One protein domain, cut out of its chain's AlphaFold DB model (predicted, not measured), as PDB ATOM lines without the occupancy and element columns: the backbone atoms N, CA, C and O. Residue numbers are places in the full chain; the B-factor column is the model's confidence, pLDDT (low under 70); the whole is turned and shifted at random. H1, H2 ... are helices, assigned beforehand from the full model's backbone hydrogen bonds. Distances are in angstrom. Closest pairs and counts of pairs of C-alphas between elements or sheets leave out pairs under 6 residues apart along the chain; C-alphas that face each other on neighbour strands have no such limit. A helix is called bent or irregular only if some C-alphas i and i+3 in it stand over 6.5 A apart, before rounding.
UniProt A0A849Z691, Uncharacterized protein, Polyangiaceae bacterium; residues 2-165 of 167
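What this domain is: This is residues 2 to 165 of the 167 residues of an uncharacterized protein of Polyangiaceae bacterium (UniProt A0A849Z691). Four long helices form a rod-shaped up-and-down bundle: H1 packs on both H3 and H4, the three making a triangle in which H3 and H4 come near each other, and H2 packs on H3 and is apart from H4. The end of H2, residues 74 to 79, sticks out at one end of the rod with residue 80, and long loops join H1 to H2 and H2 to H3. The printed part has 164 residues with four named helices, H1, H2, H3, H4 in that order, and no named strand; its class is all helix. It is loose, with a radius of gyration of the C-alphas of 18.9 A and spans of 62 by 29 by 29 A.

How they stand to each other: Begin at H1, residues 2 to 31, in the bundle. Look next at H2, residues 45 to 79: it is close to H1 but not clearly touching, the closest C-alphas, those of Arg 29 and Val 47, being 6.7 A apart. H3, residues 94 to 129, touches H1 at a shallow tilt of 24 degrees, the same way, with the closest C-alphas at His 21 and Gly 114, 4.4 A apart. H2 and H3 are a helical hairpin that touches at a steep tilt of 40 degrees, opposite ways, through residues 54 to 70 and 100 to 113 alone; the closest C-alphas, of Ala 66 and His 101, are 5.1 A apart. H4, residues 137 to 164, touches H1 at a shallow tilt of 24 degrees, opposite ways; the closest C-alphas, of Ala 16 and Thr 152, are 5.3 A apart. H3 and H4 are near each other, with 16 pairs of C-alphas within 10 A, while H2 and H4 are apart. Every O i to N i+4 pair is within hydrogen-bond range in H1 and H4, against 29 of 31 in H2 and 29 of 32 in H3.

Where its parts are: Find C-alpha 2 at (14.578, -19.341, -30.763); from there H1 runs 43.4 A to C-alpha 31. H2 spans 49.5 A, has a kink of 32 degrees near residue 73 and is irregular, C-alphas 74 and 77 being 7.0 A apart. H3 spans 50.1 A from C-alpha 94 at (22.332, -15.240, -40.173), has a kink of 29 degrees near residue 104 and is only just irregular, C-alphas 100 and 103 being 6.8 A apart. H4 runs 40.9 A to C-alpha 164 at (19.984, -11.698, -23.940).

The domain as a whole: The two C-alphas farthest apart, of Pro 89 and Ala 132, are 63.3 A apart. The printed part has no cut; the links H1 to H2 and H2 to H3 are long, and H3 to H4 is short. Look for pLDDT under 70 at residues 84 to 92 and 126 to 139; the mean of the printed part is 84.4.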
ATOM      1  N   ARG A   2      14.637 -20.778 -31.140       74.94
ATOM      2  CA  ARG A   2      14.578 -19.341 -30.763       74.94
ATOM      3  C   ARG A   2      14.765 -18.353 -31.935       74.94
ATOM      4  O   ARG A   2      14.141 -17.300 -31.945       74.94
ATOM      5  N   SER A   3      15.563 -18.702 -32.945       78.12
ATOM      6  CA  SER A   3      15.892 -17.820 -34.081       78.12
ATOM      7  C   SER A   3      14.695 -17.272 -34.883       78.12
ATOM      8  O   SER A   3      14.689 -16.067 -35.131       78.12
ATOM      9  N   PRO A   4      13.670 -18.064 -35.276       82.56
ATOM     10  CA  PRO A   4      12.506 -17.513 -35.979       82.56
ATOM     11  C   PRO A   4      11.711 -16.518 -35.122       82.56
ATOM     12  O   PRO A   4      11.234 -15.521 -35.653       82.56
ATOM     13  N   PHE A   5      11.628 -16.724 -33.802       85.50
ATOM     14  CA  PHE A   5      10.968 -15.776 -32.895       85.50
ATOM     15  C   PHE A   5      11.741 -14.463 -32.769       85.50
ATOM     16  O   PHE A   5      11.129 -13.400 -32.821       85.50
ATOM     17  N   ILE A   6      13.075 -14.520 -32.658       84.88
ATOM     18  CA  ILE A   6      13.928 -13.320 -32.647       84.88
ATOM     19  C   ILE A   6      13.743 -12.537 -33.946       84.88
ATOM     20  O   ILE A   6      13.556 -11.323 -33.907       84.88
ATOM     21  N   LEU A   7      13.745 -13.222 -35.093       86.81
ATOM     22  CA  LEU A   7      13.524 -12.578 -36.384       86.81
ATOM     23  C   LEU A   7      12.138 -11.921 -36.453       86.81
ATOM     24  O   LEU A   7      12.044 -10.741 -36.788       86.81
ATOM     25  N   ALA A   8      11.082 -12.650 -36.091       90.12
ATOM     26  CA  ALA A   8       9.714 -12.136 -36.102       90.12
ATOM     27  C   ALA A   8       9.549 -10.916 -35.182       90.12
ATOM     28  O   ALA A   8       9.005  -9.899 -35.609       90.12
ATOM     29  N   LEU A   9      10.076 -10.972 -33.955       90.75
ATOM     30  CA  LEU A   9      10.056  -9.844 -33.021       90.75
ATOM     31  C   LEU A   9      10.901  -8.665 -33.507       90.75
ATOM     32  O   LEU A   9      10.507  -7.521 -33.294       90.75
ATOM     33  N   SER A  10      12.024  -8.912 -34.185       89.81
ATOM     34  CA  SER A  10      12.853  -7.851 -34.773       89.81
ATOM     35  C   SER A  10      12.106  -7.113 -35.878       89.81
ATOM     36  O   SER A  10      12.064  -5.886 -35.882       89.81
ATOM     37  N   VAL A  11      11.462  -7.855 -36.783       93.44
ATOM     38  CA  VAL A  11      10.634  -7.280 -37.852       93.44
ATOM     39  C   VAL A  11       9.439  -6.535 -37.259       93.44
ATOM     40  O   VAL A  11       9.176  -5.400 -37.650       93.44
ATOM     41  N   ALA A  12       8.747  -7.122 -36.280       94.75
ATOM     42  CA  ALA A  12       7.620  -6.477 -35.613       94.75
ATOM     43  C   ALA A  12       8.037  -5.175 -34.910       94.75
ATOM     44  O   ALA A  12       7.359  -4.161 -35.056       94.75
ATOM     45  N   SER A  13       9.173  -5.180 -34.203       92.69
ATOM     46  CA  SER A  13       9.717  -3.993 -33.527       92.69
ATOM     47  C   SER A  13      10.075  -2.896 -34.528       92.69
ATOM     48  O   SER A  13       9.688  -1.745 -34.338       92.69
ATOM     49  N   PHE A  14      10.743  -3.261 -35.625       94.88
ATOM     50  CA  PHE A  14      11.076  -2.345 -36.713       94.88
ATOM     51  C   PHE A  14       9.823  -1.695 -37.317       94.88
ATOM     52  O   PHE A  14       9.750  -0.472 -37.426       94.88
ATOM     53  N   LEU A  15       8.813  -2.497 -37.668       96.06
ATOM     54  CA  LEU A  15       7.569  -1.998 -38.261       96.06
ATOM     55  C   LEU A  15       6.778  -1.123 -37.283       96.06
ATOM     56  O   LEU A  15       6.236  -0.093 -37.689       96.06
ATOM     57  N   ALA A  16       6.727  -1.500 -36.003       94.94
ATOM     58  CA  ALA A  16       6.078  -0.707 -34.964       94.94
ATOM     59  C   ALA A  16       6.764   0.656 -34.791       94.94
ATOM     60  O   ALA A  16       6.081   1.682 -34.827       94.94
ATOM     61  N   ALA A  17       8.101   0.681 -34.717       94.75
ATOM     62  CA  ALA A  17       8.884   1.910 -34.613       94.75
ATOM     63  C   ALA A  17       8.708   2.811 -35.847       94.75
ATOM     64  O   ALA A  17       8.419   4.001 -35.707       94.75
ATOM     65  N   ALA A  18       8.798   2.245 -37.055       94.94
ATOM     66  CA  ALA A  18       8.580   2.979 -38.301       94.94
ATOM     67  C   ALA A  18       7.163   3.572 -38.368       94.94
ATOM     68  O   ALA A  18       6.971   4.725 -38.765       94.94
ATOM     69  N   LYS A  19       6.151   2.811 -37.929       95.06
ATOM     70  CA  LYS A  19       4.766   3.289 -37.874       95.06
ATOM     71  C   LYS A  19       4.589   4.403 -36.845       95.06
ATOM     72  O   LYS A  19       3.911   5.385 -37.152       95.06
ATOM     73  N   ALA A  20       5.177   4.268 -35.656       92.06
ATOM     74  CA  ALA A  20       5.138   5.289 -34.613       92.06
ATOM     75  C   ALA A  20       5.781   6.597 -35.103       92.06
ATOM     76  O   ALA A  20       5.133   7.642 -35.062       92.06
ATOM     77  N   HIS A  21       6.989   6.532 -35.672       94.31
ATOM     78  CA  HIS A  21       7.676   7.688 -36.266       94.31
ATOM     79  C   HIS A  21       6.859   8.344 -37.386       94.31
ATOM     80  O   HIS A  21       6.635   9.552 -37.356       94.31
ATOM     81  N   GLY A  22       6.311   7.562 -38.322       93.31
ATOM     82  CA  GLY A  22       5.471   8.099 -39.396       93.31
ATOM     83  C   GLY A  22       4.221   8.830 -38.886       93.31
ATOM     84  O   GLY A  22       3.825   9.854 -39.446       93.31
ATOM     85  N   ARG A  23       3.612   8.353 -37.789       91.44
ATOM     86  CA  ARG A  23       2.501   9.063 -37.128       91.44
ATOM     87  C   ARG A  23       2.950  10.385 -36.508       91.44
ATOM     88  O   ARG A  23       2.210  11.356 -36.607       91.44
ATOM     89  N   GLN A  24       4.136  10.433 -35.907       91.31
ATOM     90  CA  GLN A  24       4.689  11.660 -35.327       91.31
ATOM     91  C   GLN A  24       4.926  12.732 -36.399       91.31
ATOM     92  O   GLN A  24       4.452  13.857 -36.258       91.31
ATOM     93  N   LEU A  25       5.519  12.362 -37.539       91.75
ATOM     94  CA  LEU A  25       5.697  13.294 -38.662       91.75
ATOM     95  C   LEU A  25       4.374  13.784 -39.243       91.75
ATOM     96  O   LEU A  25       4.254  14.945 -39.634       91.75
ATOM     97  N   ARG A  26       3.363  12.908 -39.289       91.62
ATOM     98  CA  ARG A  26       2.014  13.299 -39.692       91.62
ATOM     99  C   ARG A  26       1.449  14.365 -38.751       91.62
ATOM    100  O   ARG A  26       0.928  15.352 -39.257       91.62
ATOM    101  N   LEU A  27       1.576  14.177 -37.437       88.50
ATOM    102  CA  LEU A  27       1.106  15.132 -36.433       88.50
ATOM    103  C   LEU A  27       1.832  16.475 -36.533       88.50
ATOM    104  O   LEU A  27       1.171  17.505 -36.551       88.50
ATOM    105  N   GLU A  28       3.163  16.480 -36.661       89.56
ATOM    106  CA  GLU A  28       3.937  17.726 -36.817       89.56
ATOM    107  C   GLU A  28       3.466  18.529 -38.026       89.56
ATOM    108  O   GLU A  28       3.282  19.743 -37.968       89.56
ATOM    109  N   ARG A  29       3.234  17.822 -39.127       91.00
ATOM    110  CA  ARG A  29       2.743  18.399 -40.367       91.00
ATOM    111  C   ARG A  29       1.317  18.946 -40.226       91.00
ATOM    112  O   ARG A  29       1.047  20.048 -40.697       91.00
ATOM    113  N   GLU A  30       0.416  18.195 -39.594       88.88
ATOM    114  CA  GLU A  30      -0.974  18.617 -39.379       88.88
ATOM    115  C   GLU A  30      -1.061  19.823 -38.436       88.88
ATOM    116  O   GLU A  30      -1.812  20.752 -38.722       88.88
ATOM    117  N   LEU A  31      -0.236  19.871 -37.384       84.31
ATOM    118  CA  LEU A  31      -0.123  21.040 -36.504       84.31
ATOM    119  C   LEU A  31       0.413  22.280 -37.226       84.31
ATOM    120  O   LEU A  31       0.022  23.394 -36.897       84.31
ATOM    121  N   ALA A  32       1.262  22.102 -38.236       85.94
ATOM    122  CA  ALA A  32       1.716  23.186 -39.103       85.94
ATOM    123  C   ALA A  32       0.673  23.603 -40.167       85.94
ATOM    124  O   ALA A  32       0.981  24.399 -41.050       85.94
ATOM    125  N   GLY A  33      -0.551  23.060 -40.123       88.31
ATOM    126  CA  GLY A  33      -1.638  23.392 -41.050       88.31
ATOM    127  C   GLY A  33      -1.593  22.641 -42.385       88.31
ATOM    128  O   GLY A  33      -2.404  22.896 -43.274       88.31
ATOM    129  N   HIS A  34      -0.681  21.682 -42.551       88.94
ATOM    130  CA  HIS A  34      -0.548  20.908 -43.782       88.94
ATOM    131  C   HIS A  34      -1.286  19.567 -43.654       88.94
ATOM    132  O   HIS A  34      -0.701  18.556 -43.288       88.94
ATOM    133  N   LEU A  35      -2.585  19.526 -43.963       88.62
ATOM    134  CA  LEU A  35      -3.413  18.315 -43.785       88.62
ATOM    135  C   LEU A  35      -3.267  17.283 -44.908       88.62
ATOM    136  O   LEU A  35      -3.368  16.077 -44.663       88.62
ATOM    137  N   HIS A  36      -2.879  17.712 -46.109       89.06
ATOM    138  CA  HIS A  36      -2.713  16.849 -47.283       89.06
ATOM    139  C   HIS A  36      -1.260  16.801 -47.771       89.06
ATOM    140  O   HIS A  36      -0.494  17.741 -47.558       89.06
ATOM    141  N   VAL A  37      -0.877  15.672 -48.367       91.88
ATOM    142  CA  VAL A  37       0.416  15.463 -49.029       91.88
ATOM    143  C   VAL A  37       0.161  14.674 -50.299       91.88
ATOM    144  O   VAL A  37      -0.649  13.745 -50.285       91.88
ATOM    145  N   THR A  38       0.882  15.002 -51.360       92.19
ATOM    146  CA  THR A  38       0.839  14.270 -52.621       92.19
ATOM    147  C   THR A  38       2.147  13.508 -52.790       92.19
ATOM    148  O   THR A  38       3.232  14.089 -52.772       92.19
ATOM    149  N   PHE A  39       2.061  12.187 -52.944       88.50
ATOM    150  CA  PHE A  39       3.229  11.359 -53.234       88.50
ATOM    151  C   PHE A  39       3.581  11.454 -54.721       88.50
ATOM    152  O   PHE A  39       2.700  11.375 -55.572       88.50
ATOM    153  N   GLY A  40       4.868  11.622 -55.031       89.12
ATOM    154  CA  GLY A  40       5.348  11.752 -56.412       89.12
ATOM    155  C   GLY A  40       5.180  13.146 -57.029       89.12
ATOM    156  O   GLY A  40       5.538  13.330 -58.187       89.12
ATOM    157  N   ALA A  41       4.688  14.127 -56.268       91.56
ATOM    158  CA  ALA A  41       4.592  15.525 -56.680       91.56
ATOM    159  C   ALA A  41       5.225  16.450 -55.619       91.56
ATOM    160  O   ALA A  41       5.379  16.028 -54.469       91.56
ATOM    161  N   PRO A  42       5.589  17.698 -55.972       92.31
ATOM    162  CA  PRO A  42       6.098  18.667 -55.006       92.31
ATOM    163  C   PRO A  42       5.063  18.989 -53.922       92.31
ATOM    164  O   PRO A  42       3.898  19.243 -54.230       92.31
ATOM    165  N   ASN A  43       5.495  19.024 -52.661       94.81
ATOM    166  CA  ASN A  43       4.668  19.465 -51.536       94.81
ATOM    167  C   ASN A  43       5.054  20.871 -51.060       94.81
ATOM    168  O   ASN A  43       6.011  21.478 -51.543       94.81
ATOM    169  N   ALA A  44       4.304  21.399 -50.087       94.62
ATOM    170  CA  ALA A  44       4.619  22.681 -49.469       94.62
ATOM    171  C   ALA A  44       6.078  22.706 -48.949       94.62
ATOM    172  O   ALA A  44       6.538  21.697 -48.398       94.62
ATOM    173  N   PRO A  45       6.797  23.845 -49.048       95.56
ATOM    174  CA  PRO A  45       8.218  23.924 -48.696       95.56
ATOM    175  C   PRO A  45       8.546  23.421 -47.285       95.56
ATOM    176  O   PRO A  45       9.577  22.779 -47.082       95.56
ATOM    177  N   PHE A  46       7.645  23.662 -46.325       93.31
ATOM    178  CA  PHE A  46       7.750  23.151 -44.959       93.31
ATOM    179  C   PHE A  46       7.800  21.616 -44.910       93.31
ATOM    180  O   PHE A  46       8.675  21.053 -44.257       93.31
ATOM    181  N   VAL A  47       6.903  20.931 -45.627       94.38
ATOM    182  CA  VAL A  47       6.811  19.461 -45.638       94.38
ATOM    183  C   VAL A  47       8.074  18.850 -46.240       94.38
ATOM    184  O   VAL A  47       8.651  17.922 -45.677       94.38
ATOM    185  N   GLU A  48       8.562  19.421 -47.341       95.56
ATOM    186  CA  GLU A  48       9.794  18.965 -47.990       95.56
ATOM    187  C   GLU A  48      11.036  19.220 -47.126       95.56
ATOM    188  O   GLU A  48      11.972  18.415 -47.110       95.56
ATOM    189  N   ALA A  49      11.084  20.341 -46.402       95.19
ATOM    190  CA  ALA A  49      12.153  20.622 -45.447       95.19
ATOM    191  C   ALA A  49      12.119  19.641 -44.264       95.19
ATOM    192  O   ALA A  49      13.159  19.075 -43.913       95.19
ATOM    193  N   LEU A  50      10.930  19.376 -43.713       93.81
ATOM    194  CA  LEU A  50      10.712  18.392 -42.655       93.81
ATOM    195  C   LEU A  50      11.207  17.007 -43.091       93.81
ATOM    196  O   LEU A  50      12.035  16.400 -42.417       93.81
ATOM    197  N   TRP A  51      10.784  16.530 -44.261       94.88
ATOM    198  CA  TRP A  51      11.187  15.223 -44.781       94.88
ATOM    199  C   TRP A  51      12.669  15.115 -45.111       94.88
ATOM    200  O   TRP A  51      13.263  14.051 -44.927       94.88
ATOM    201  N   ARG A  52      13.283  16.181 -45.635       96.06
ATOM    202  CA  ARG A  52      14.730  16.201 -45.888       96.06
ATOM    203  C   ARG A  52      15.512  16.104 -44.587       96.06
ATOM    204  O   ARG A  52      16.405  15.265 -44.493       96.06
ATOM    205  N   ARG A  53      15.143  16.902 -43.582       95.38
ATOM    206  CA  ARG A  53      15.755  16.855 -42.250       95.38
ATOM    207  C   ARG A  53      15.624  15.465 -41.635       95.38
ATOM    208  O   ARG A  53      16.620  14.909 -41.191       95.38
ATOM    209  N   GLU A  54      14.425  14.896 -41.641       95.25
ATOM    210  CA  GLU A  54      14.165  13.588 -41.030       95.25
ATOM    211  C   GLU A  54      14.909  12.459 -41.742       95.25
ATOM    212  O   GLU A  54      15.510  11.623 -41.075       95.25
ATOM    213  N   ARG A  55      14.962  12.466 -43.081       95.88
ATOM    214  CA  ARG A  55      15.776  11.502 -43.839       95.88
ATOM    215  C   ARG A  55      17.255  11.625 -43.505       95.88
ATOM    216  O   ARG A  55      17.902  10.604 -43.303       95.88
ATOM    217  N   LEU A  56      17.781  12.848 -43.447       97.50
ATOM    218  CA  LEU A  56      19.187  13.076 -43.127       97.50
ATOM    219  C   LEU A  56      19.513  12.556 -41.724       97.50
ATOM    220  O   LEU A  56      20.406  11.728 -41.583       97.50
ATOM    221  N   VAL A  57      18.745  12.959 -40.710       96.31
ATOM    222  CA  VAL A  57      18.967  12.514 -39.325       96.31
ATOM    223  C   VAL A  57      18.826  10.996 -39.208       96.31
ATOM    224  O   VAL A  57      19.692  10.355 -38.617       96.31
ATOM    225  N   PHE A  58      17.777  10.414 -39.797       96.94
ATOM    226  CA  PHE A  58      17.542   8.973 -39.762       96.94
ATOM    227  C   PHE A  58      18.697   8.188 -40.387       96.94
ATOM    228  O   PHE A  58      19.244   7.296 -39.743       96.94
ATOM    229  N   TRP A  59      19.093   8.522 -41.621       97.75
ATOM    230  CA  TRP A  59      20.132   7.773 -42.328       97.75
ATOM    231  C   TRP A  59      21.511   7.971 -41.713       97.75
ATOM    232  O   TRP A  59      22.263   7.003 -41.624       97.75
ATOM    233  N   SER A  60      21.829   9.175 -41.228       97.69
ATOM    234  CA  SER A  60      23.062   9.408 -40.476       97.69
ATOM    235  C   SER A  60      23.101   8.558 -39.209       97.69
ATOM    236  O   SER A  60      24.073   7.842 -38.990       97.69
ATOM    237  N   LEU A  61      22.028   8.562 -38.414       96.81
ATOM    238  CA  LEU A  61      21.967   7.790 -37.175       96.81
ATOM    239  C   LEU A  61      22.014   6.279 -37.436       96.81
ATOM    240  O   LEU A  61      22.777   5.570 -36.785       96.81
ATOM    241  N   ALA A  62      21.246   5.786 -38.410       96.06
ATOM    242  CA  ALA A  62      21.248   4.378 -38.794       96.06
ATOM    243  C   ALA A  62      22.636   3.925 -39.271       96.06
ATOM    244  O   ALA A  62      23.106   2.870 -38.847       96.06
ATOM    245  N   ALA A  63      23.316   4.731 -40.095       96.44
ATOM    246  CA  ALA A  63      24.669   4.440 -40.558       96.44
ATOM    247  C   ALA A  63      25.677   4.423 -39.400       96.44
ATOM    248  O   ALA A  63      26.470   3.487 -39.298       96.44
ATOM    249  N   THR A  64      25.619   5.402 -38.492       97.62
ATOM    250  CA  THR A  64      26.480   5.445 -37.301       97.62
ATOM    251  C   THR A  64      26.256   4.231 -36.400       97.62
ATOM    252  O   THR A  64      27.224   3.611 -35.965       97.62
ATOM    253  N   LEU A  65      25.002   3.850 -36.148       96.25
ATOM    254  CA  LEU A  65      24.666   2.687 -35.326       96.25
ATOM    255  C   LEU A  65      25.091   1.373 -35.987       96.25
ATOM    256  O   LEU A  65      25.642   0.505 -35.314       96.25
ATOM    257  N   ALA A  66      24.881   1.227 -37.297       93.62
ATOM    258  CA  ALA A  66      25.317   0.051 -38.043       93.62
ATOM    259  C   ALA A  66      26.847  -0.076 -38.039       93.62
ATOM    260  O   ALA A  66      27.375  -1.157 -37.784       93.62
ATOM    261  N   LEU A  67      27.570   1.030 -38.242       95.50
ATOM    262  CA  LEU A  67      29.028   1.052 -38.146       95.50
ATOM    263  C   LEU A  67      29.501   0.717 -36.726       95.50
ATOM    264  O   LEU A  67      30.402  -0.102 -36.561       95.50
ATOM    265  N   GLY A  68      28.864   1.290 -35.704       94.00
ATOM    266  CA  GLY A  68      29.132   0.967 -34.304       94.00
ATOM    267  C   GLY A  68      28.925  -0.518 -34.001       94.00
ATOM    268  O   GLY A  68      29.758  -1.127 -33.335       94.00
ATOM    269  N   ALA A  69      27.879  -1.132 -34.557       90.12
ATOM    270  CA  ALA A  69      27.617  -2.561 -34.425       90.12
ATOM    271  C   ALA A  69      28.694  -3.427 -35.108       90.12
ATOM    272  O   ALA A  69      29.123  -4.433 -34.536       90.12
ATOM    273  N   ILE A  70      29.182  -3.017 -36.287       90.44
ATOM    274  CA  ILE A  70      30.319  -3.666 -36.963       90.44
ATOM    275  C   ILE A  70      31.569  -3.584 -36.082       90.44
ATOM    276  O   ILE A  70      32.203  -4.603 -35.815       90.44
ATOM    277  N   VAL A  71      31.915  -2.384 -35.603       91.56
ATOM    278  CA  VAL A  71      33.092  -2.160 -34.750       91.56
ATOM    279  C   VAL A  71      32.992  -2.984 -33.468       91.56
ATOM    280  O   VAL A  71      33.940  -3.687 -33.123       91.56
ATOM    281  N   PHE A  72      31.834  -2.970 -32.802       87.81
ATOM    282  CA  PHE A  72      31.578  -3.773 -31.609       87.81
ATOM    283  C   PHE A  72      31.821  -5.257 -31.875       87.81
ATOM    284  O   PHE A  72      32.563  -5.896 -31.134       87.81
ATOM    285  N   ARG A  73      31.285  -5.799 -32.973       85.88
ATOM    286  CA  ARG A  73      31.492  -7.202 -33.342       85.88
ATOM    287  C   ARG A  73      32.961  -7.544 -33.595       85.88
ATOM    288  O   ARG A  73      33.402  -8.623 -33.214       85.88
ATOM    289  N   LEU A  74      33.712  -6.655 -34.241       88.06
ATOM    290  CA  LEU A  74      35.136  -6.867 -34.522       88.06
ATOM    291  C   LEU A  74      36.001  -6.796 -33.256       88.06
ATOM    292  O   LEU A  74      37.028  -7.470 -33.173       88.06
ATOM    293  N   LEU A  75      35.599  -5.981 -32.278       89.19
ATOM    294  CA  LEU A  75      36.326  -5.799 -31.023       89.19
ATOM    295  C   LEU A  75      35.918  -6.796 -29.936       89.19
ATOM    296  O   LEU A  75      36.755  -7.125 -29.099       89.19
ATOM    297  N   ALA A  76      34.688  -7.313 -29.959       86.31
ATOM    298  CA  ALA A  76      34.158  -8.197 -28.922       86.31
ATOM    299  C   ALA A  76      35.082  -9.385 -28.574       86.31
ATOM    300  O   ALA A  76      35.335  -9.582 -27.385       86.31
ATOM    301  N   PRO A  77      35.702 -10.105 -29.537       83.50
ATOM    302  CA  PRO A  77      36.633 -11.192 -29.221       83.50
ATOM    303  C   PRO A  77      37.896 -10.731 -28.484       83.50
ATOM    304  O   PRO A  77      38.436 -11.473 -27.670       83.50
ATOM    305  N   ARG A  78      38.374  -9.508 -28.752       87.88
ATOM    306  CA  ARG A  78      39.582  -8.958 -28.113       87.88
ATOM    307  C   ARG A  78      39.356  -8.607 -26.647       87.88
ATOM    308  O   ARG A  78      40.302  -8.637 -25.870       87.88
ATOM    309  N   PHE A  79      38.120  -8.274 -26.288       87.00
ATOM    310  CA  PHE A  79      37.734  -7.863 -24.939       87.00
ATOM    311  C   PHE A  79      36.879  -8.906 -24.210       87.00
ATOM    312  O   PHE A  79      36.340  -8.609 -23.148       87.00
ATOM    313  N   ALA A  80      36.742 -10.110 -24.779       83.25
ATOM    314  CA  ALA A  80      35.870 -11.170 -24.272       83.25
ATOM    315  C   ALA A  80      34.423 -10.699 -24.003       83.25
ATOM    316  O   ALA A  80      33.774 -11.154 -23.064       83.25
ATOM    317  N   TRP A  81      33.912  -9.768 -24.818       81.44
ATOM    318  CA  TRP A  81      32.523  -9.320 -24.726       81.44
ATOM    319  C   TRP A  81      31.579 -10.348 -25.336       81.44
ATOM    320  O   TRP A  81      31.835 -10.901 -26.406       81.44
ATOM    321  N   GLU A  82      30.451 -10.558 -24.667       76.06
ATOM    322  CA  GLU A  82      29.427 -11.486 -25.128       76.06
ATOM    323  C   GLU A  82      28.605 -10.870 -26.261       76.06
ATOM    324  O   GLU A  82      28.132  -9.733 -26.170       76.06
ATOM    325  N   LEU A  83      28.414 -11.638 -27.335       75.12
ATOM    326  CA  LEU A  83      27.572 -11.225 -28.447       75.12
ATOM    327  C   LEU A  83      26.116 -11.675 -28.215       75.12
ATOM    328  O   LEU A  83      25.871 -12.855 -27.957       75.12
ATOM    329  N   PRO A  84      25.129 -10.771 -28.377       65.06
ATOM    330  CA  PRO A  84      23.735 -11.006 -27.995       65.06
ATOM    331  C   PRO A  84      23.010 -12.180 -28.686       65.06
ATOM    332  O   PRO A  84      21.884 -12.483 -28.325       65.06
ATOM    333  N   VAL A  85      23.576 -12.839 -29.707       65.06
ATOM    334  CA  VAL A  85      22.895 -13.920 -30.464       65.06
ATOM    335  C   VAL A  85      23.813 -15.136 -30.699       65.06
ATOM    336  O   VAL A  85      23.566 -15.969 -31.575       65.06
ATOM    337  N   GLU A  86      24.884 -15.276 -29.916       58.75
ATOM    338  CA  GLU A  86      25.889 -16.336 -30.087       58.75
ATOM    339  C   GLU A  86      25.755 -17.450 -29.040       58.75
ATOM    340  O   GLU A  86      26.607 -17.658 -28.190       58.75
ATOM    341  N   GLY A  87      24.665 -18.216 -29.127       52.16
ATOM    342  CA  GLY A  87      24.523 -19.506 -28.433       52.16
ATOM    343  C   GLY A  87      24.982 -20.715 -29.263       52.16
ATOM    344  O   GLY A  87      24.621 -21.840 -28.934       52.16
ATOM    345  N   ALA A  88      25.694 -20.506 -30.377       43.53
ATOM    346  CA  ALA A  88      26.111 -21.567 -31.294       43.53
ATOM    347  C   ALA A  88      27.641 -21.574 -31.471       43.53
ATOM    348  O   ALA A  88      28.215 -20.503 -31.675       43.53
ATOM    349  N   PRO A  89      28.289 -22.755 -31.484       41.84
ATOM    350  CA  PRO A  89      29.751 -22.915 -31.435       41.84
ATOM    351  C   PRO A  89      30.527 -22.364 -32.651       41.84
ATOM    352  O   PRO A  89      31.745 -22.490 -32.704       41.84
ATOM    353  N   THR A  90      29.862 -21.734 -33.625       45.09
ATOM    354  CA  THR A  90      30.477 -21.162 -34.839       45.09
ATOM    355  C   THR A  90      30.117 -19.691 -35.123       45.09
ATOM    356  O   THR A  90      30.410 -19.201 -36.212       45.09
ATOM    357  N   GLY A  91      29.527 -18.949 -34.172       50.69
ATOM    358  CA  GLY A  91      29.562 -17.465 -34.152       50.69
ATOM    359  C   GLY A  91      29.017 -16.714 -35.387       50.69
ATOM    360  O   GLY A  91      29.500 -15.634 -35.738       50.69
ATOM    361  N   ARG A  92      28.069 -17.297 -36.140       62.19
ATOM    362  CA  ARG A  92      27.586 -16.732 -37.424       62.19
ATOM    363  C   ARG A  92      26.123 -17.051 -37.743       62.19
ATOM    364  O   ARG A  92      25.798 -17.391 -38.878       62.19
ATOM    365  N   SER A  93      25.206 -16.959 -36.779       74.88
ATOM    366  CA  SER A  93      23.787 -17.116 -37.132       74.88
ATOM    367  C   SER A  93      23.346 -15.951 -38.033       74.88
ATOM    368  O   SER A  93      23.493 -14.783 -37.670       74.88
ATOM    369  N   PHE A  94      22.812 -16.255 -39.222       78.94
ATOM    370  CA  PHE A  94      22.332 -15.240 -40.173       78.94
ATOM    371  C   PHE A  94      21.356 -14.255 -39.509       78.94
ATOM    372  O   PHE A  94      21.464 -13.046 -39.696       78.94
ATOM    373  N   VAL A  95      20.466 -14.770 -38.652       78.75
ATOM    374  CA  VAL A  95      19.502 -13.973 -37.879       78.75
ATOM    375  C   VAL A  95      20.196 -12.996 -36.929       78.75
ATOM    376  O   VAL A  95      19.791 -11.840 -36.859       78.75
ATOM    377  N   GLY A  96      21.255 -13.420 -36.232       76.69
ATOM    378  CA  GLY A  96      22.015 -12.542 -35.343       76.69
ATOM    379  C   GLY A  96      22.729 -11.423 -36.095       76.69
ATOM    380  O   GLY A  96      22.717 -10.278 -35.651       76.69
ATOM    381  N   VAL A  97      23.280 -11.724 -37.275       81.00
ATOM    382  CA  VAL A  97      23.905 -10.713 -38.142       81.00
ATOM    383  C   VAL A  97      22.866  -9.717 -38.655       81.00
ATOM    384  O   VAL A  97      23.075  -8.512 -38.521       81.00
ATOM    385  N   LEU A  98      21.742 -10.204 -39.184       84.56
ATOM    386  CA  LEU A  98      20.651  -9.372 -39.690       84.56
ATOM    387  C   LEU A  98      20.082  -8.456 -38.599       84.56
ATOM    388  O   LEU A  98      19.857  -7.270 -38.835       84.56
ATOM    389  N   PHE A  99      19.886  -8.987 -37.392       83.81
ATOM    390  CA  PHE A  99      19.443  -8.190 -36.255       83.81
ATOM    391  C   PHE A  99      20.474  -7.120 -35.885       83.81
ATOM    392  O   PHE A  99      20.150  -5.936 -35.899       83.81
ATOM    393  N   LEU A 100      21.717  -7.519 -35.607       84.44
ATOM    394  CA  LEU A 100      22.738  -6.624 -35.061       84.44
ATOM    395  C   LEU A 100      23.120  -5.487 -36.024       84.44
ATOM    396  O   LEU A 100      23.374  -4.375 -35.576       84.44
ATOM    397  N   HIS A 101      23.143  -5.744 -37.335       86.31
ATOM    398  CA  HIS A 101      23.699  -4.796 -38.311       86.31
ATOM    399  C   HIS A 101      22.637  -4.069 -39.140       86.31
ATOM    400  O   HIS A 101      22.956  -3.064 -39.766       86.31
ATOM    401  N   ILE A 102      21.396  -4.568 -39.178       90.62
ATOM    402  CA  ILE A 102      20.338  -4.002 -40.026       90.62
ATOM    403  C   ILE A 102      19.117  -3.648 -39.180       90.62
ATOM    404  O   ILE A 102      18.839  -2.470 -38.967       90.62
ATOM    405  N   LEU A 103      18.387  -4.645 -38.669       91.75
ATOM    406  CA  LEU A 103      17.097  -4.384 -38.020       91.75
ATOM    407  C   LEU A 103      17.250  -3.589 -36.719       91.75
ATOM    408  O   LEU A 103      16.469  -2.671 -36.485       91.75
ATOM    409  N   GLY A 104      18.259  -3.891 -35.903       90.50
ATOM    410  CA  GLY A 104      18.560  -3.177 -34.664       90.50
ATOM    411  C   GLY A 104      18.852  -1.692 -34.907       90.50
ATOM    412  O   GLY A 104      18.086  -0.858 -34.425       90.50
ATOM    413  N   PRO A 105      19.885  -1.341 -35.700       94.44
ATOM    414  CA  PRO A 105      20.205   0.047 -36.033       94.44
ATOM    415  C   PRO A 105      19.027   0.834 -36.612       94.44
ATOM    416  O   PRO A 105      18.769   1.950 -36.167       94.44
ATOM    417  N   LEU A 106      18.272   0.250 -37.550       96.06
ATOM    418  CA  LEU A 106      17.109   0.913 -38.148       96.06
ATOM    419  C   LEU A 106      15.979   1.133 -37.134       96.06
ATOM    420  O   LEU A 106      15.368   2.200 -37.114       96.06
ATOM    421  N   THR A 107      15.711   0.143 -36.279       95.38
ATOM    422  CA  THR A 107      14.688   0.255 -35.227       95.38
ATOM    423  C   THR A 107      15.067   1.345 -34.231       95.38
ATOM    424  O   THR A 107      14.250   2.215 -33.940       95.38
ATOM    425  N   ILE A 108      16.316   1.345 -33.754       94.62
ATOM    426  CA  ILE A 108      16.822   2.371 -32.834       94.62
ATOM    427  C   ILE A 108      16.751   3.750 -33.496       94.62
ATOM    428  O   ILE A 108      16.286   4.694 -32.862       94.62
ATOM    429  N   ALA A 109      17.144   3.871 -34.767       96.38
ATOM    430  CA  ALA A 109      17.069   5.137 -35.486       96.38
ATOM    431  C   ALA A 109      15.630   5.674 -35.552       96.38
ATOM    432  O   ALA A 109      15.415   6.834 -35.211       96.38
ATOM    433  N   PHE A 110      14.645   4.833 -35.895       96.94
ATOM    434  CA  PHE A 110      13.227   5.218 -35.893       96.94
ATOM    435  C   PHE A 110      12.709   5.606 -34.505       96.94
ATOM    436  O   PHE A 110      11.950   6.568 -34.377       96.94
ATOM    437  N   VAL A 111      13.109   4.872 -33.462       94.31
ATOM    438  CA  VAL A 111      12.741   5.200 -32.080       94.31
ATOM    439  C   VAL A 111      13.295   6.572 -31.705       94.31
ATOM    440  O   VAL A 111      12.546   7.430 -31.250       94.31
ATOM    441  N   VAL A 112      14.582   6.817 -31.945       95.25
ATOM    442  CA  VAL A 112      15.229   8.085 -31.587       95.25
ATOM    443  C   VAL A 112      14.627   9.254 -32.365       95.25
ATOM    444  O   VAL A 112      14.240  10.245 -31.749       95.25
ATOM    445  N   THR A 113      14.481   9.159 -33.690       94.25
ATOM    446  CA  THR A 113      13.880  10.248 -34.482       94.25
ATOM    447  C   THR A 113      12.426  10.491 -34.094       94.25
ATOM    448  O   THR A 113      12.000  11.641 -33.984       94.25
ATOM    449  N   GLY A 114      11.669   9.430 -33.807       90.88
ATOM    450  CA  GLY A 114      10.298   9.534 -33.322       90.88
ATOM    451  C   GLY A 114      10.188  10.199 -31.949       90.88
ATOM    452  O   GLY A 114       9.288  11.011 -31.752       90.88
ATOM    453  N   LEU A 115      11.110   9.921 -31.025       90.75
ATOM    454  CA  LEU A 115      11.152  10.578 -29.716       90.75
ATOM    455  C   LEU A 115      11.564  12.050 -29.823       90.75
ATOM    456  O   LEU A 115      10.980  12.896 -29.149       90.75
ATOM    457  N   ILE A 116      12.518  12.380 -30.700       92.19
ATOM    458  CA  ILE A 116      12.876  13.778 -30.984       92.19
ATOM    459  C   ILE A 116      11.655  14.519 -31.544       92.19
ATOM    460  O   ILE A 116      11.374  15.643 -31.128       92.19
ATOM    461  N   SER A 117      10.917  13.891 -32.463       89.06
ATOM    462  CA  SER A 117       9.690  14.445 -33.039       89.06
ATOM    463  C   SER A 117       8.607  14.672 -31.979       89.06
ATOM    464  O   SER A 117       8.078  15.776 -31.851       89.06
ATOM    465  N   LEU A 118       8.375  13.683 -31.114       87.44
ATOM    466  CA  LEU A 118       7.475  13.821 -29.970       87.44
ATOM    467  C   LEU A 118       7.890  14.985 -29.052       87.44
ATOM    468  O   LEU A 118       7.043  15.766 -28.629       87.44
ATOM    469  N   GLY A 119       9.187  15.144 -28.778       86.50
ATOM    470  CA  GLY A 119       9.704  16.269 -27.998       86.50
ATOM    471  C   GLY A 119       9.361  17.626 -28.617       86.50
ATOM    472  O   GLY A 119       8.936  18.537 -27.907       86.50
ATOM    473  N   ARG A 120       9.466  17.758 -29.946       87.62
ATOM    474  CA  ARG A 120       9.079  18.986 -30.663       87.62
ATOM    475  C   ARG A 120       7.579  19.247 -30.581       87.62
ATOM    476  O   ARG A 120       7.193  20.390 -30.352       87.62
ATOM    477  N   LEU A 121       6.753  18.208 -30.712       83.00
ATOM    478  CA  LEU A 121       5.302  18.323 -30.556       83.00
ATOM    479  C   LEU A 121       4.920  18.819 -29.163       83.00
ATOM    480  O   LEU A 121       4.118  19.736 -29.053       83.00
ATOM    481  N   LEU A 122       5.520  18.265 -28.107       81.56
ATOM    482  CA  LEU A 122       5.231  18.676 -26.730       81.56
ATOM    483  C   LEU A 122       5.615  20.141 -26.469       81.56
ATOM    484  O   LEU A 122       4.938  20.833 -25.712       81.56
ATOM    485  N   VAL A 123       6.688  20.628 -27.095       82.06
ATOM    486  CA  VAL A 123       7.086  22.044 -27.016       82.06
ATOM    487  C   VAL A 123       6.123  22.936 -27.808       82.06
ATOM    488  O   VAL A 123       5.720  23.992 -27.315       82.06
ATOM    489  N   ALA A 124       5.723  22.512 -29.010       75.69
ATOM    490  CA  ALA A 124       4.781  23.246 -29.852       75.69
ATOM    491  C   ALA A 124       3.385  23.332 -29.215       75.69
ATOM    492  O   ALA A 124       2.801  24.410 -29.183       75.69
ATOM    493  N   ASP A 125       2.891  22.236 -28.636       70.00
ATOM    494  CA  ASP A 125       1.597  22.174 -27.953       70.00
ATOM    495  C   ASP A 125       1.560  23.083 -26.719       70.00
ATOM    496  O   ASP A 125       0.629  23.861 -26.555       70.00
ATOM    497  N   ARG A 126       2.627  23.110 -25.906       67.12
ATOM    498  CA  ARG A 126       2.744  24.073 -24.791       67.12
ATOM    499  C   ARG A 126       2.692  25.527 -25.258       67.12
ATOM    500  O   ARG A 126       2.148  26.376 -24.559       67.12
ATOM    501  N   SER A 127       3.255  25.803 -26.432       65.00
ATOM    502  CA  SER A 127       3.274  27.145 -27.020       65.00
ATOM    503  C   SER A 127       1.914  27.519 -27.626       65.00
ATOM    504  O   SER A 127       1.494  28.666 -27.522       65.00
ATOM    505  N   ALA A 128       1.199  26.555 -28.212       60.56
ATOM    506  CA  ALA A 128      -0.123  26.741 -28.812       60.56
ATOM    507  C   ALA A 128      -1.256  26.774 -27.769       60.56
ATOM    508  O   ALA A 128      -2.185  27.572 -27.887       60.56
ATOM    509  N   ALA A 129      -1.160  25.974 -26.704       55.47
ATOM    510  CA  ALA A 129      -2.079  25.998 -25.567       55.47
ATOM    511  C   ALA A 129      -2.085  27.359 -24.852       55.47
ATOM    512  O   ALA A 129      -3.109  27.755 -24.301       55.47
ATOM    513  N   ALA A 130      -0.979  28.110 -24.924       52.91
ATOM    514  CA  ALA A 130      -0.903  29.486 -24.439       52.91
ATOM    515  C   ALA A 130      -1.666  30.505 -25.321       52.91
ATOM    516  O   ALA A 130      -1.886  31.628 -24.879       52.91
ATOM    517  N   VAL A 131      -2.073  30.134 -26.547       51.81
ATOM    518  CA  VAL A 131      -2.634  31.043 -27.576       51.81
ATOM    519  C   VAL A 131      -4.093  30.713 -27.974       51.81
ATOM    520  O   VAL A 131      -4.739  31.520 -28.632       51.81
ATOM    521  N   ALA A 132      -4.664  29.617 -27.457       42.75
ATOM    522  CA  ALA A 132      -6.061  29.165 -27.592       42.75
ATOM    523  C   ALA A 132      -6.466  28.351 -28.850       42.75
ATOM    524  O   ALA A 132      -6.088  28.629 -29.984       42.75
ATOM    525  N   ASN A 133      -7.373  27.399 -28.563       48.69
ATOM    526  CA  ASN A 133      -8.190  26.490 -29.390       48.69
ATOM    527  C   ASN A 133      -7.647  25.059 -29.654       48.69
ATOM    528  O   ASN A 133      -7.141  24.767 -30.741       48.69
ATOM    529  N   PRO A 134      -7.812  24.119 -28.695       51.66
ATOM    530  CA  PRO A 134      -7.482  22.712 -28.889       51.66
ATOM    531  C   PRO A 134      -8.572  22.038 -29.733       51.66
ATOM    532  O   PRO A 134      -9.605  21.600 -29.227       51.66
ATOM    533  N   GLN A 135      -8.355  21.937 -31.043       60.69
ATOM    534  CA  GLN A 135      -9.252  21.172 -31.905       60.69
ATOM    535  C   GLN A 135      -9.283  19.697 -31.448       60.69
ATOM    536  O   GLN A 135      -8.243  19.051 -31.295       60.69
ATOM    537  N   HIS A 136     -10.485  19.150 -31.246       55.53
ATOM    538  CA  HIS A 136     -10.752  17.819 -30.672       55.53
ATOM    539  C   HIS A 136     -10.084  16.636 -31.401       55.53
ATOM    540  O   HIS A 136      -9.977  15.549 -30.833       55.53
ATOM    541  N   TRP A 137      -9.609  16.823 -32.638       67.88
ATOM    542  CA  TRP A 137      -8.858  15.796 -33.369       67.88
ATOM    543  C   TRP A 137      -7.481  15.508 -32.748       67.88
ATOM    544  O   TRP A 137      -6.970  14.395 -32.885       67.88
ATOM    545  N   SER A 138      -6.897  16.478 -32.033       69.00
ATOM    546  CA  SER A 138      -5.568  16.362 -31.420       69.00
ATOM    547  C   SER A 138      -5.513  15.258 -30.361       69.00
ATOM    548  O   SER A 138      -4.591  14.443 -30.369       69.00
ATOM    549  N   SER A 139      -6.529  15.147 -29.503       68.00
ATOM    550  CA  SER A 139      -6.536  14.188 -28.392       68.00
ATOM    551  C   SER A 139      -6.572  12.736 -28.880       68.00
ATOM    552  O   SER A 139      -5.757  11.918 -28.451       68.00
ATOM    553  N   GLN A 140      -7.449  12.408 -29.834       75.31
ATOM    554  CA  GLN A 140      -7.526  11.064 -30.418       75.31
ATOM    555  C   GLN A 140      -6.246  10.699 -31.179       75.31
ATOM    556  O   GLN A 140      -5.770   9.561 -31.114       75.31
ATOM    557  N   ALA A 141      -5.660  11.667 -31.887       76.62
ATOM    558  CA  ALA A 141      -4.442  11.444 -32.645       76.62
ATOM    559  C   ALA A 141      -3.225  11.219 -31.724       76.62
ATOM    560  O   ALA A 141      -2.417  10.323 -32.002       76.62
ATOM    561  N   VAL A 142      -3.157  11.936 -30.593       76.38
ATOM    562  CA  VAL A 142      -2.165  11.749 -29.520       76.38
ATOM    563  C   VAL A 142      -2.320  10.384 -28.850       76.38
ATOM    564  O   VAL A 142      -1.337   9.648 -28.773       76.38
ATOM    565  N   TRP A 143      -3.531   9.984 -28.450       77.19
ATOM    566  CA  TRP A 143      -3.775   8.667 -27.840       77.19
ATOM    567  C   TRP A 143      -3.415   7.514 -28.772       77.19
ATOM    568  O   TRP A 143      -2.738   6.567 -28.372       77.19
ATOM    569  N   GLY A 144      -3.797   7.621 -30.048       81.12
ATOM    570  CA  GLY A 144      -3.394   6.644 -31.051       81.12
ATOM    571  C   GLY A 144      -1.874   6.585 -31.218       81.12
ATOM    572  O   GLY A 144      -1.324   5.510 -31.427       81.12
ATOM    573  N   SER A 145      -1.178   7.717 -31.097       84.69
ATOM    574  CA  SER A 145       0.286   7.767 -31.135       84.69
ATOM    575  C   SER A 145       0.927   7.120 -29.901       84.69
ATOM    576  O   SER A 145       1.852   6.317 -30.032       84.69
ATOM    577  N   ALA A 146       0.392   7.399 -28.711       84.50
ATOM    578  CA  ALA A 146       0.838   6.813 -27.452       84.50
ATOM    579  C   ALA A 146       0.704   5.282 -27.461       84.50
ATOM    580  O   ALA A 146       1.641   4.585 -27.078       84.50
ATOM    581  N   GLY A 147      -0.404   4.753 -27.991       86.62
ATOM    582  CA  GLY A 147      -0.602   3.308 -28.146       86.62
ATOM    583  C   GLY A 147       0.476   2.638 -29.009       86.62
ATOM    584  O   GLY A 147       0.996   1.587 -28.641       86.62
ATOM    585  N   PHE A 148       0.880   3.268 -30.119       86.81
ATOM    586  CA  PHE A 148       1.968   2.752 -30.961       86.81
ATOM    587  C   PHE A 148       3.336   2.820 -30.274       86.81
ATOM    588  O   PHE A 148       4.145   1.905 -30.446       86.81
ATOM    589  N   TRP A 149       3.598   3.852 -29.470       90.50
ATOM    590  CA  TRP A 149       4.820   3.916 -28.669       90.50
ATOM    591  C   TRP A 149       4.860   2.830 -27.600       90.50
ATOM    592  O   TRP A 149       5.863   2.129 -27.504       90.50
ATOM    593  N   LEU A 150       3.763   2.621 -26.866       90.94
ATOM    594  CA  LEU A 150       3.650   1.537 -25.886       90.94
ATOM    595  C   LEU A 150       3.896   0.169 -26.531       90.94
ATOM    596  O   LEU A 150       4.689  -0.617 -26.013       90.94
ATOM    597  N   LEU A 151       3.291  -0.090 -27.694       91.06
ATOM    598  CA  LEU A 151       3.534  -1.315 -28.458       91.06
ATOM    599  C   LEU A 151       5.008  -1.448 -28.864       91.06
ATOM    600  O   LEU A 151       5.597  -2.513 -28.706       91.06
ATOM    601  N   THR A 152       5.617  -0.368 -29.360       90.12
ATOM    602  CA  THR A 152       7.030  -0.358 -29.766       90.12
ATOM    603  C   THR A 152       7.942  -0.689 -28.584       90.12
ATOM    604  O   THR A 152       8.808  -1.554 -28.707       90.12
ATOM    605  N   PHE A 153       7.718  -0.065 -27.423       91.25
ATOM    606  CA  PHE A 153       8.476  -0.348 -26.202       91.25
ATOM    607  C   PHE A 153       8.279  -1.784 -25.720       91.25
ATOM    608  O   PHE A 153       9.262  -2.445 -25.380       91.25
ATOM    609  N   ALA A 154       7.047  -2.299 -25.738       92.75
ATOM    610  CA  ALA A 154       6.757  -3.678 -25.358       92.75
ATOM    611  C   ALA A 154       7.497  -4.681 -26.261       92.75
ATOM    612  O   ALA A 154       8.160  -5.590 -25.758       92.75
ATOM    613  N   LEU A 155       7.459  -4.478 -27.583       91.81
ATOM    614  CA  LEU A 155       8.146  -5.334 -28.553       91.81
ATOM    615  C   LEU A 155       9.671  -5.263 -28.409       91.81
ATOM    616  O   LEU A 155      10.321  -6.307 -28.354       91.81
ATOM    617  N   CYS A 156      10.240  -4.062 -28.268       88.19
ATOM    618  CA  CYS A 156      11.683  -3.889 -28.079       88.19
ATOM    619  C   CYS A 156      12.165  -4.508 -26.760       88.19
ATOM    620  O   CYS A 156      13.239  -5.109 -26.714       88.19
ATOM    621  N   THR A 157      11.365  -4.405 -25.695       89.50
ATOM    622  CA  THR A 157      11.669  -5.013 -24.392       89.50
ATOM    623  C   THR A 157      11.627  -6.535 -24.490       89.50
ATOM    624  O   THR A 157      12.587  -7.200 -24.103       89.50
ATOM    625  N   ALA A 158      10.562  -7.096 -25.071       88.38
ATOM    626  CA  ALA A 158      10.435  -8.537 -25.278       88.38
ATOM    627  C   ALA A 158      11.574  -9.094 -26.146       88.38
ATOM    628  O   ALA A 158      12.148 -10.136 -25.822       88.38
ATOM    629  N   LEU A 159      11.943  -8.377 -27.212       86.00
ATOM    630  CA  LEU A 159      13.072  -8.723 -28.068       86.00
ATOM    631  C   LEU A 159      14.391  -8.687 -27.297       86.00
ATOM    632  O   LEU A 159      15.155  -9.642 -27.377       86.00
ATOM    633  N   SER A 160      14.638  -7.633 -26.517       83.81
ATOM    634  CA  SER A 160      15.853  -7.504 -25.704       83.81
ATOM    635  C   SER A 160      15.975  -8.662 -24.714       83.81
ATOM    636  O   SER A 160      17.010  -9.319 -24.659       83.81
ATOM    637  N   VAL A 161      14.896  -8.992 -23.998       85.94
ATOM    638  CA  VAL A 161      14.878 -10.150 -23.094       85.94
ATOM    639  C   VAL A 161      15.184 -11.437 -23.855       85.94
ATOM    640  O   VAL A 161      16.019 -12.217 -23.414       85.94
ATOM    641  N   LEU A 162      14.547 -11.672 -25.004       82.62
ATOM    642  CA  LEU A 162      14.733 -12.910 -25.763       82.62
ATOM    643  C   LEU A 162      16.150 -13.058 -26.330       82.62
ATOM    644  O   LEU A 162      16.675 -14.169 -26.373       82.62
ATOM    645  N   VAL A 163      16.743 -11.950 -26.767       78.44
ATOM    646  CA  VAL A 163      18.104 -11.878 -27.301       78.44
ATOM    647  C   VAL A 163      19.121 -12.184 -26.195       78.44
ATOM    648  O   VAL A 163      19.964 -13.054 -26.368       78.44
ATOM    649  N   TRP A 164      18.993 -11.566 -25.019       75.31
ATOM    650  CA  TRP A 164      19.984 -11.698 -23.940       75.31
ATOM    651  C   TRP A 164      19.767 -12.892 -22.995       75.31
ATOM    652  O   TRP A 164      20.620 -13.185 -22.155       75.31
ATOM    653  N   ARG A 165      18.643 -13.608 -23.097       76.50
ATOM    654  CA  ARG A 165      18.353 -14.758 -22.227       76.50
ATOM    655  C   ARG A 165      19.177 -15.979 -22.644       76.50
ATOM    656  O   ARG A 165      18.951 -16.558 -23.711       76.50
TER     657      ARG A 165